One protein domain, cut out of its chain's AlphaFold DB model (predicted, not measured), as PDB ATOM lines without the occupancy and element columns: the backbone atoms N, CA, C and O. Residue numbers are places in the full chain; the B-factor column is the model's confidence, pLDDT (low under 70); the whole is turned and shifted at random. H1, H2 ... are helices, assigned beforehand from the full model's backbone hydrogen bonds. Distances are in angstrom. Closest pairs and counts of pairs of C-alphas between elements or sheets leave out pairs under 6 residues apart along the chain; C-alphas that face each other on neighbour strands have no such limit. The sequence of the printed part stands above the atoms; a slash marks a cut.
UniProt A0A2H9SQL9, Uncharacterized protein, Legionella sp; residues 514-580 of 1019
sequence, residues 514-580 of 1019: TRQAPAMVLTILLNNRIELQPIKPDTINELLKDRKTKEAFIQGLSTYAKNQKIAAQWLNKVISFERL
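Overview. This is residues 514 to 580 of the 1019 residues of an uncharacterized protein of Legionella sp (UniProt A0A2H9SQL9). Four helices, H1, H2, H3 and H4, stand in a loosely closed ring, each following the one before, and H4 comes back near H1 where the ring closes. The H2 and H3 hairpin forms one side of the ring, and the short last helix, H5, packs on the first part of H1. The printed part has 67 residues with five named helices, H1 to H5 in chain order, and no named strand; the class is all helix. The whole is compact, with a radius of gyration of the C-alphas of 10.7 A, and rounded, with spans of 26 by 22 by 17 A.

Arrangement. H1, residues 516 to 526, touches H2, residues 537 to 546, at a steep tilt of 65 degrees, opposite ways; their closest C-alphas, those of Pro 518 and Ile 540, are 6.0 A apart. H2 touches H3, residues 550 to 558, and the two form a helical hairpin, opposite ways at a shallow tilt of 33 degrees, only just short of steep; the closest C-alphas, of Leu 543 and Phe 553, are 6.2 A apart. H3 touches H4, residues 564 to 574, with 11 pairs of C-alphas within 8 A, at a steep tilt of 46 degrees, opposite ways; the closest are those of Ser 558 and Gln 564, 4.8 A apart. H4 and H1 are close but not clearly touching, with the C-alphas of Ile 524 and Val 574 closest at 7.6 A. H5, residues 577 to 580, and H1 only just touch, with 3 pairs of C-alphas within 8 A; the closest are those of Ala 517 and Leu 580, 5.6 A apart. H1 and H3 are apart, as are H2 and H4. The helix packing is mostly crossed, but only just: of the 3 pairs that touch and have a tilt, 1 is shallow. Every O i to N i+4 pair is within hydrogen-bond range in H1, H2 and H3, and 6 of 7 are in H4; H5 is too short for such a pair.

Along the chain. H1 begins at C-alpha 516, at (-31.311, 45.089, 39.452), and is 15.1 A long from first to last C-alpha. H2 is 14.6 A long and H3 12.0 A. H4, 15.4 A long, begins at C-alpha 564, at (-13.863, 27.134, 39.044). H5 ends at C-alpha 580, at (-24.133, 44.757, 34.715).

Size, cuts and confidence. The two C-alphas farthest apart, those of Thr 514 and Lys 565, are 30.0 A apart. The printed part has no cut. The link from H1 to H2 is short, with 10 residues; the other three are tight. The mean pLDDT of the printed part is 74.9, and it is under 70 at residues 528 to 532, 534, 548 and 565 to 575.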
ATOM      1  N   THR A 514     -33.926  42.985  45.547       80.94
ATOM      2  CA  THR A 514     -34.637  44.191  45.093       80.94
ATOM      3  C   THR A 514     -33.791  45.039  44.145       80.94
ATOM      4  O   THR A 514     -34.334  45.893  43.442       80.94
ATOM      5  N   ARG A 515     -32.476  44.791  44.101       81.62
ATOM      6  CA  ARG A 515     -31.497  45.465  43.245       81.62
ATOM      7  C   ARG A 515     -31.403  44.792  41.880       81.62
ATOM      8  O   ARG A 515     -31.425  43.564  41.768       81.62
ATOM      9  N   GLN A 516     -31.269  45.586  40.827       82.94
ATOM     10  CA  GLN A 516     -31.311  45.089  39.452       82.94
ATOM     11  C   GLN A 516     -30.041  44.326  39.061       82.94
ATOM     12  O   GLN A 516     -30.126  43.306  38.368       82.94
ATOM     13  N   ALA A 517     -28.864  44.776  39.506       82.44
ATOM     14  CA  ALA A 517     -27.597  44.161  39.115       82.44
ATOM     15  C   ALA A 517     -27.398  42.758  39.714       82.44
ATOM     16  O   ALA A 517     -27.113  41.829  38.948       82.44
ATOM     17  N   PRO A 518     -27.597  42.531  41.030       83.25
ATOM     18  CA  PRO A 518     -27.485  41.192  41.601       83.25
ATOM     19  C   PRO A 518     -28.588  40.258  41.086       83.25
ATOM     20  O   PRO A 518     -28.306  39.090  40.818       83.25
ATOM     21  N   ALA A 519     -29.801  40.769  40.841       82.00
ATOM     22  CA  ALA A 519     -30.876  39.996  40.218       82.00
ATOM     23  C   ALA A 519     -30.487  39.504  38.813       82.00
ATOM     24  O   ALA A 519     -30.672  38.328  38.509       82.00
ATOM     25  N   MET A 520     -29.867  40.354  37.982       80.44
ATOM     26  CA  MET A 520     -29.374  39.954  36.658       80.44
ATOM     27  C   MET A 520     -28.281  38.877  36.746       80.44
ATOM     28  O   MET A 520     -28.305  37.925  35.964       80.44
ATOM     29  N   VAL A 521     -27.347  38.981  37.700       81.12
ATOM     30  CA  VAL A 521     -26.337  37.929  37.933       81.12
ATOM     31  C   VAL A 521     -27.018  36.626  38.329       81.12
ATOM     32  O   VAL A 521     -26.709  35.587  37.754       81.12
ATOM     33  N   LEU A 522     -27.969  36.669  39.262       81.31
ATOM     34  CA  LEU A 522     -28.708  35.490  39.710       81.31
ATOM     35  C   LEU A 522     -29.511  34.854  38.569       81.31
ATOM     36  O   LEU A 522     -29.451  33.637  38.418       81.31
ATOM     37  N   THR A 523     -30.162  35.638  37.704       77.94
ATOM     38  CA  THR A 523     -30.803  35.132  36.476       77.94
ATOM     39  C   THR A 523     -29.793  34.437  35.567       77.94
ATOM     40  O   THR A 523     -30.030  33.318  35.123       77.94
ATOM     41  N   ILE A 524     -28.625  35.044  35.328       75.88
ATOM     42  CA  ILE A 524     -27.571  34.408  34.527       75.88
ATOM     43  C   ILE A 524     -27.106  33.105  35.188       75.88
ATOM     44  O   ILE A 524     -26.873  32.122  34.495       75.88
ATOM     45  N   LEU A 525     -26.998  33.038  36.510       77.44
ATOM     46  CA  LEU A 525     -26.602  31.809  37.199       77.44
ATOM     47  C   LEU A 525     -27.679  30.714  37.108       77.44
ATOM     48  O   LEU A 525     -27.348  29.556  36.841       77.44
ATOM     49  N   LEU A 526     -28.954  31.085  37.257       74.88
ATOM     50  CA  LEU A 526     -30.104  30.191  37.091       74.88
ATOM     51  C   LEU A 526     -30.170  29.601  35.680       74.88
ATOM     52  O   LEU A 526     -30.437  28.415  35.507       74.88
ATOM     53  N   ASN A 527     -29.821  30.380  34.663       70.50
ATOM     54  CA  ASN A 527     -29.964  29.933  33.281       70.50
ATOM     55  C   ASN A 527     -28.884  28.937  32.849       70.50
ATOM     56  O   ASN A 527     -28.920  28.504  31.705       70.50
ATOM     57  N   ASN A 528     -27.899  28.601  33.696       66.56
ATOM     58  CA  ASN A 528     -26.646  28.000  33.220       66.56
ATOM     59  C   ASN A 528     -26.132  26.789  33.989       66.56
ATOM     60  O   ASN A 528     -24.992  26.370  33.787       66.56
ATOM     61  N   ARG A 529     -26.987  26.174  34.818       63.81
ATOM     62  CA  ARG A 529     -26.713  24.882  35.479       63.81
ATOM     63  C   ARG A 529     -25.369  24.818  36.221       63.81
ATOM     64  O   ARG A 529     -24.809  23.740  36.413       63.81
ATOM     65  N   ILE A 530     -24.836  25.961  36.651       64.00
ATOM     66  CA  ILE A 530     -23.606  25.977  37.434       64.00
ATOM     67  C   ILE A 530     -23.984  25.529  38.840       64.00
ATOM     68  O   ILE A 530     -24.711  26.231  39.541       64.00
ATOM     69  N   GLU A 531     -23.490  24.364  39.259       63.28
ATOM     70  CA  GLU A 531     -23.542  23.954  40.661       63.28
ATOM     71  C   GLU A 531     -22.663  24.904  41.484       63.28
ATOM     72  O   GLU A 531     -21.456  24.698  41.669       63.28
ATOM     73  N   LEU A 532     -23.278  25.992  41.926       64.81
ATOM     74  CA  LEU A 532     -22.688  26.946  42.843       64.81
ATOM     75  C   LEU A 532     -22.976  26.522  44.277       64.81
ATOM     76  O   LEU A 532     -24.038  25.982  44.594       64.81
ATOM     77  N   GLN A 533     -22.032  26.819  45.164       71.88
ATOM     78  CA  GLN A 533     -22.387  26.972  46.568       71.88
ATOM     79  C   GLN A 533     -23.389  28.132  46.702       71.88
ATOM     80  O   GLN A 533     -23.347  29.059  45.893       71.88
ATOM     81  N   PRO A 534     -24.299  28.105  47.688       68.31
ATOM     82  CA  PRO A 534     -25.257  29.187  47.891       68.31
ATOM     83  C   PRO A 534     -24.521  30.522  48.083       68.31
ATOM     84  O   PRO A 534     -23.873  30.746  49.105       68.31
ATOM     85  N   ILE A 535     -24.611  31.398  47.081       76.31
ATOM     86  CA  ILE A 535     -24.078  32.762  47.116       76.31
ATOM     87  C   ILE A 535     -25.174  33.678  47.656       76.31
ATOM     88  O   ILE A 535     -26.302  33.660  47.165       76.31
ATOM     89  N   LYS A 536     -24.837  34.495  48.657       80.38
ATOM     90  CA  LYS A 536     -25.733  35.548  49.141       80.38
ATOM     91  C   LYS A 536     -25.713  36.733  48.165       80.38
ATOM     92  O   LYS A 536     -24.632  37.064  47.674       80.38
ATOM     93  N   PRO A 537     -26.850  37.405  47.916       78.44
ATOM     94  CA  PRO A 537     -26.885  38.559  47.017       78.44
ATOM     95  C   PRO A 537     -25.927  39.692  47.427       78.44
ATOM     96  O   PRO A 537     -25.261  40.272  46.570       78.44
ATOM     97  N   ASP A 538     -25.734  39.908  48.733       79.50
ATOM     98  CA  ASP A 538     -24.764  40.880  49.264       79.50
ATOM     99  C   ASP A 538     -23.334  40.621  48.769       79.50
ATOM    100  O   ASP A 538     -22.624  41.549  48.392       79.50
ATOM    101  N   THR A 539     -22.930  39.351  48.682       83.25
ATOM    102  CA  THR A 539     -21.609  38.951  48.179       83.25
ATOM    103  C   THR A 539     -21.450  39.269  46.691       83.25
ATOM    104  O   THR A 539     -20.367  39.650  46.253       83.25
ATOM    105  N   ILE A 540     -22.522  39.155  45.898       82.00
ATOM    106  CA  ILE A 540     -22.504  39.566  44.484       82.00
ATOM    107  C   ILE A 540     -22.300  41.079  44.396       82.00
ATOM    108  O   ILE A 540     -21.503  41.543  43.581       82.00
ATOM    109  N   ASN A 541     -22.977  41.843  45.254       81.12
ATOM    110  CA  ASN A 541     -22.853  43.293  45.269       81.12
ATOM    111  C   ASN A 541     -21.459  43.763  45.724       81.12
ATOM    112  O   ASN A 541     -20.904  44.679  45.125       81.12
ATOM    113  N   GLU A 542     -20.856  43.114  46.724       83.25
ATOM    114  CA  GLU A 542     -19.460  43.366  47.126       83.25
ATOM    115  C   GLU A 542     -18.481  43.081  45.977       83.25
ATOM    116  O   GLU A 542     -17.608  43.896  45.679       83.25
ATOM    117  N   LEU A 543     -18.673  41.968  45.259       83.56
ATOM    118  CA  LEU A 543     -17.853  41.633  44.093       83.56
ATOM    119  C   LEU A 543     -17.987  42.658  42.957       83.56
ATOM    120  O   LEU A 543     -17.000  42.892  42.256       83.56
ATOM    121  N   LEU A 544     -19.167  43.257  42.770       81.25
ATOM    122  CA  LEU A 544     -19.390  44.326  41.787       81.25
ATOM    123  C   LEU A 544     -18.745  45.648  42.204       81.25
ATOM    124  O   LEU A 544     -18.192  46.346  41.356       81.25
ATOM    125  N   LYS A 545     -18.766  45.956  43.502       80.56
ATOM    126  CA  LYS A 545     -18.208  47.188  44.065       80.56
ATOM    127  C   LYS A 545     -16.677  47.210  44.040       80.56
ATOM    128  O   LYS A 545     -16.077  48.228  43.696       80.56
ATOM    129  N   ASP A 546     -16.044  46.085  44.369       71.38
ATOM    130  CA  ASP A 546     -14.588  46.014  44.550       71.38
ATOM    131  C   ASP A 546     -13.813  45.755  43.247       71.38
ATOM    132  O   ASP A 546     -12.609  46.026  43.167       71.38
ATOM    133  N   ARG A 547     -14.463  45.217  42.206       71.12
ATOM    134  CA  ARG A 547     -13.771  44.724  41.004       71.12
ATOM    135  C   ARG A 547     -14.129  45.539  39.764       71.12
ATOM    136  O   ARG A 547     -15.164  45.342  39.144       71.12
ATOM    137  N   LYS A 548     -13.195  46.400  39.342       69.06
ATOM    138  CA  LYS A 548     -13.344  47.316  38.190       69.06
ATOM    139  C   LYS A 548     -13.305  46.649  36.807       69.06
ATOM    140  O   LYS A 548     -13.571  47.312  35.811       69.06
ATOM    141  N   THR A 549     -12.930  45.374  36.722       78.06
ATOM    142  CA  THR A 549     -12.730  44.657  35.450       78.06
ATOM    143  C   THR A 549     -13.542  43.373  35.412       78.06
ATOM    144  O   THR A 549     -13.616  42.659  36.419       78.06
ATOM    145  N   LYS A 550     -14.042  43.029  34.223       79.12
ATOM    146  CA  LYS A 550     -14.793  41.802  33.945       79.12
ATOM    147  C   LYS A 550     -14.065  40.542  34.422       79.12
ATOM    148  O   LYS A 550     -14.668  39.694  35.077       79.12
ATOM    149  N   GLU A 551     -12.769  40.438  34.149       79.06
ATOM    150  CA  GLU A 551     -11.940  39.273  34.474       79.06
ATOM    151  C   GLU A 551     -11.848  39.076  35.985       79.06
ATOM    152  O   GLU A 551     -12.048  37.970  36.490       79.06
ATOM    153  N   ALA A 552     -11.617  40.167  36.719       80.56
ATOM    154  CA  ALA A 552     -11.602  40.140  38.171       80.56
ATOM    155  C   ALA A 552     -12.979  39.737  38.717       80.56
ATOM    156  O   ALA A 552     -13.043  38.845  39.561       80.56
ATOM    157  N   PHE A 553     -14.077  40.333  38.246       83.38
ATOM    158  CA  PHE A 553     -15.428  39.965  38.689       83.38
ATOM    159  C   PHE A 553     -15.714  38.470  38.496       83.38
ATOM    160  O   PHE A 553     -16.126  37.777  39.428       83.38
ATOM    161  N   ILE A 554     -15.386  37.944  37.318       81.75
ATOM    162  CA  ILE A 554     -15.600  36.539  36.969       81.75
ATOM    163  C   ILE A 554     -14.730  35.609  37.799       81.75
ATOM    164  O   ILE A 554     -15.218  34.582  38.269       81.75
ATOM    165  N   GLN A 555     -13.464  35.959  38.021       82.12
ATOM    166  CA  GLN A 555     -12.589  35.177  38.886       82.12
ATOM    167  C   GLN A 555     -13.159  35.103  40.310       82.12
ATOM    168  O   GLN A 555     -13.138  34.034  40.913       82.12
ATOM    169  N   GLY A 556     -13.729  36.202  40.814       82.81
ATOM    170  CA  GLY A 556     -14.379  36.260  42.127       82.81
ATOM    171  C   GLY A 556     -15.661  35.439  42.208       82.81
ATOM    172  O   GLY A 556     -15.862  34.722  43.177       82.81
ATOM    173  N   LEU A 557     -16.499  35.463  41.173       80.88
ATOM    174  CA  LEU A 557     -17.667  34.579  41.097       80.88
ATOM    175  C   LEU A 557     -17.264  33.104  40.978       80.88
ATOM    176  O   LEU A 557     -17.888  32.232  41.580       80.88
ATOM    177  N   SER A 558     -16.202  32.814  40.224       81.12
ATOM    178  CA  SER A 558     -15.772  31.443  39.953       81.12
ATOM    179  C   SER A 558     -15.304  30.700  41.201       81.12
ATOM    180  O   SER A 558     -15.423  29.478  41.230       81.12
ATOM    181  N   THR A 559     -14.851  31.396  42.255       83.81
ATOM    182  CA  THR A 559     -14.427  30.748  43.510       83.81
ATOM    183  C   THR A 559     -15.563  30.023  44.224       83.81
ATOM    184  O   THR A 559     -15.299  29.108  44.999       83.81
ATOM    185  N   TYR A 560     -16.812  30.391  43.931       76.94
ATOM    186  CA  TYR A 560     -18.017  29.790  44.505       76.94
ATOM    187  C   TYR A 560     -18.570  28.618  43.677       76.94
ATOM    188  O   TYR A 560     -19.527  27.960  44.095       76.94
ATOM    189  N   ALA A 561     -17.977  28.326  42.516       76.88
ATOM    190  CA  ALA A 561     -18.345  27.180  41.695       76.88
ATOM    191  C   ALA A 561     -17.573  25.925  42.097       76.88
ATOM    192  O   ALA A 561     -16.359  25.973  42.306       76.88
ATOM    193  N   LYS A 562     -18.248  24.764  42.096       74.12
ATOM    194  CA  LYS A 562     -17.577  23.465  42.304       74.12
ATOM    195  C   LYS A 562     -16.467  23.204  41.277       74.12
ATOM    196  O   LYS A 562     -15.481  22.550  41.599       74.12
ATOM    197  N   ASN A 563     -16.606  23.729  40.054       73.56
ATOM    198  CA  ASN A 563     -15.569  23.699  39.024       73.56
ATOM    199  C   ASN A 563     -15.220  25.121  38.558       73.56
ATOM    200  O   ASN A 563     -15.790  25.639  37.595       73.56
ATOM    201  N   GLN A 564     -14.259  25.737  39.248       73.44
ATOM    202  CA  GLN A 564     -13.863  27.134  39.044       73.44
ATOM    203  C   GLN A 564     -13.409  27.423  37.602       73.44
ATOM    204  O   GLN A 564     -13.735  28.467  37.044       73.44
ATOM    205  N   LYS A 565     -12.703  26.480  36.956       68.50
ATOM    206  CA  LYS A 565     -12.161  26.664  35.600       68.50
ATOM    207  C   LYS A 565     -13.260  26.678  34.536       68.50
ATOM    208  O   LYS A 565     -13.241  27.537  33.657       68.50
ATOM    209  N   ILE A 566     -14.227  25.761  34.637       62.09
ATOM    210  CA  ILE A 566     -15.376  25.713  33.721       62.09
ATOM    211  C   ILE A 566     -16.284  26.925  33.955       62.09
ATOM    212  O   ILE A 566     -16.676  27.583  32.995       62.09
ATOM    213  N   ALA A 567     -16.543  27.281  35.218       64.00
ATOM    214  CA  ALA A 567     -17.361  28.443  35.557       64.00
ATOM    215  C   ALA A 567     -16.739  29.759  35.069       64.00
ATOM    216  O   ALA A 567     -17.442  30.567  34.473       64.00
ATOM    217  N   ALA A 568     -15.428  29.963  35.236       63.22
ATOM    218  CA  ALA A 568     -14.746  31.172  34.768       63.22
ATOM    219  C   ALA A 568     -14.756  31.301  33.234       63.22
ATOM    220  O   ALA A 568     -15.032  32.376  32.701       63.22
ATOM    221  N   GLN A 569     -14.500  30.206  32.510       63.03
ATOM    222  CA  GLN A 569     -14.560  30.192  31.041       63.03
ATOM    223  C   GLN A 569     -15.966  30.483  30.518       63.03
ATOM    224  O   GLN A 569     -16.128  31.110  29.472       63.03
ATOM    225  N   TRP A 570     -16.976  30.030  31.250       64.25
ATOM    226  CA  TRP A 570     -18.366  30.145  30.860       64.25
ATOM    227  C   TRP A 570     -18.958  31.527  31.224       64.25
ATOM    228  O   TRP A 570     -19.530  32.198  30.365       64.25
ATOM    229  N   LEU A 571     -18.694  32.037  32.433       64.88
ATOM    230  CA  LEU A 571     -19.079  33.386  32.879       64.88
ATOM    231  C   LEU A 571     -18.471  34.489  31.993       64.88
ATOM    232  O   LEU A 571     -19.132  35.490  31.708       64.88
ATOM    233  N   ASN A 572     -17.256  34.275  31.471       63.12
ATOM    234  CA  ASN A 572     -16.622  35.170  30.490       63.12
ATOM    235  C   ASN A 572     -17.423  35.318  29.197       63.12
ATOM    236  O   ASN A 572     -17.373  36.372  28.551       63.12
ATOM    237  N   LYS A 573     -18.192  34.293  28.826       59.84
ATOM    238  CA  LYS A 573     -18.955  34.276  27.581       59.84
ATOM    239  C   LYS A 573     -20.330  34.924  27.725       59.84
ATOM    240  O   LYS A 573     -20.782  35.525  26.754       59.84
ATOM    241  N   VAL A 574     -20.962  34.863  28.899       58.19
ATOM    242  CA  VAL A 574     -22.392  35.212  29.044       58.19
ATOM    243  C   VAL A 574     -22.659  36.576  29.674       58.19
ATOM    244  O   VAL A 574     -23.704  37.168  29.419       58.19
ATOM    245  N   ILE A 575     -21.704  37.142  30.410       64.12
ATOM    246  CA  ILE A 575     -21.901  38.437  31.069       64.12
ATOM    247  C   ILE A 575     -21.379  39.576  30.174       64.12
ATOM    248  O   ILE A 575     -20.174  39.658  29.901       64.12
ATOM    249  N   SER A 576     -22.277  40.473  29.742       73.31
ATOM    250  CA  SER A 576     -21.888  41.851  29.399       73.31
ATOM    251  C   SER A 576     -21.650  42.574  30.714       73.31
ATOM    252  O   SER A 576     -22.589  42.888  31.448       73.31
ATOM    253  N   PHE A 577     -20.375  42.747  31.043       75.81
ATOM    254  CA  PHE A 577     -19.973  43.373  32.294       75.81
ATOM    255  C   PHE A 577     -20.368  44.850  32.310       75.81
ATOM    256  O   PHE A 577     -20.738  45.367  33.352       75.81
ATOM    257  N   GLU A 578     -20.387  45.487  31.142       75.56
ATOM    258  CA  GLU A 578     -20.778  46.879  30.926       75.56
ATOM    259  C   GLU A 578     -22.220  47.125  31.381       75.56
ATOM    260  O   GLU A 578     -22.476  47.978  32.230       75.56
ATOM    261  N   ARG A 579     -23.164  46.304  30.898       76.69
ATOM    262  CA  ARG A 579     -24.575  46.392  31.298       76.69
ATOM    263  C   ARG A 579     -24.760  46.126  32.788       76.69
ATOM    264  O   ARG A 579     -25.576  46.769  33.439       76.69
ATOM    265  N   LEU A 580     -24.011  45.171  33.323       79.31
ATOM    266  CA  LEU A 580     -24.133  44.757  34.715       79.31
ATOM    267  C   LEU A 580     -23.563  45.818  35.670       79.31
ATOM    268  O   LEU A 580     -24.180  46.146  36.680       79.31
TER     269      LEU A 580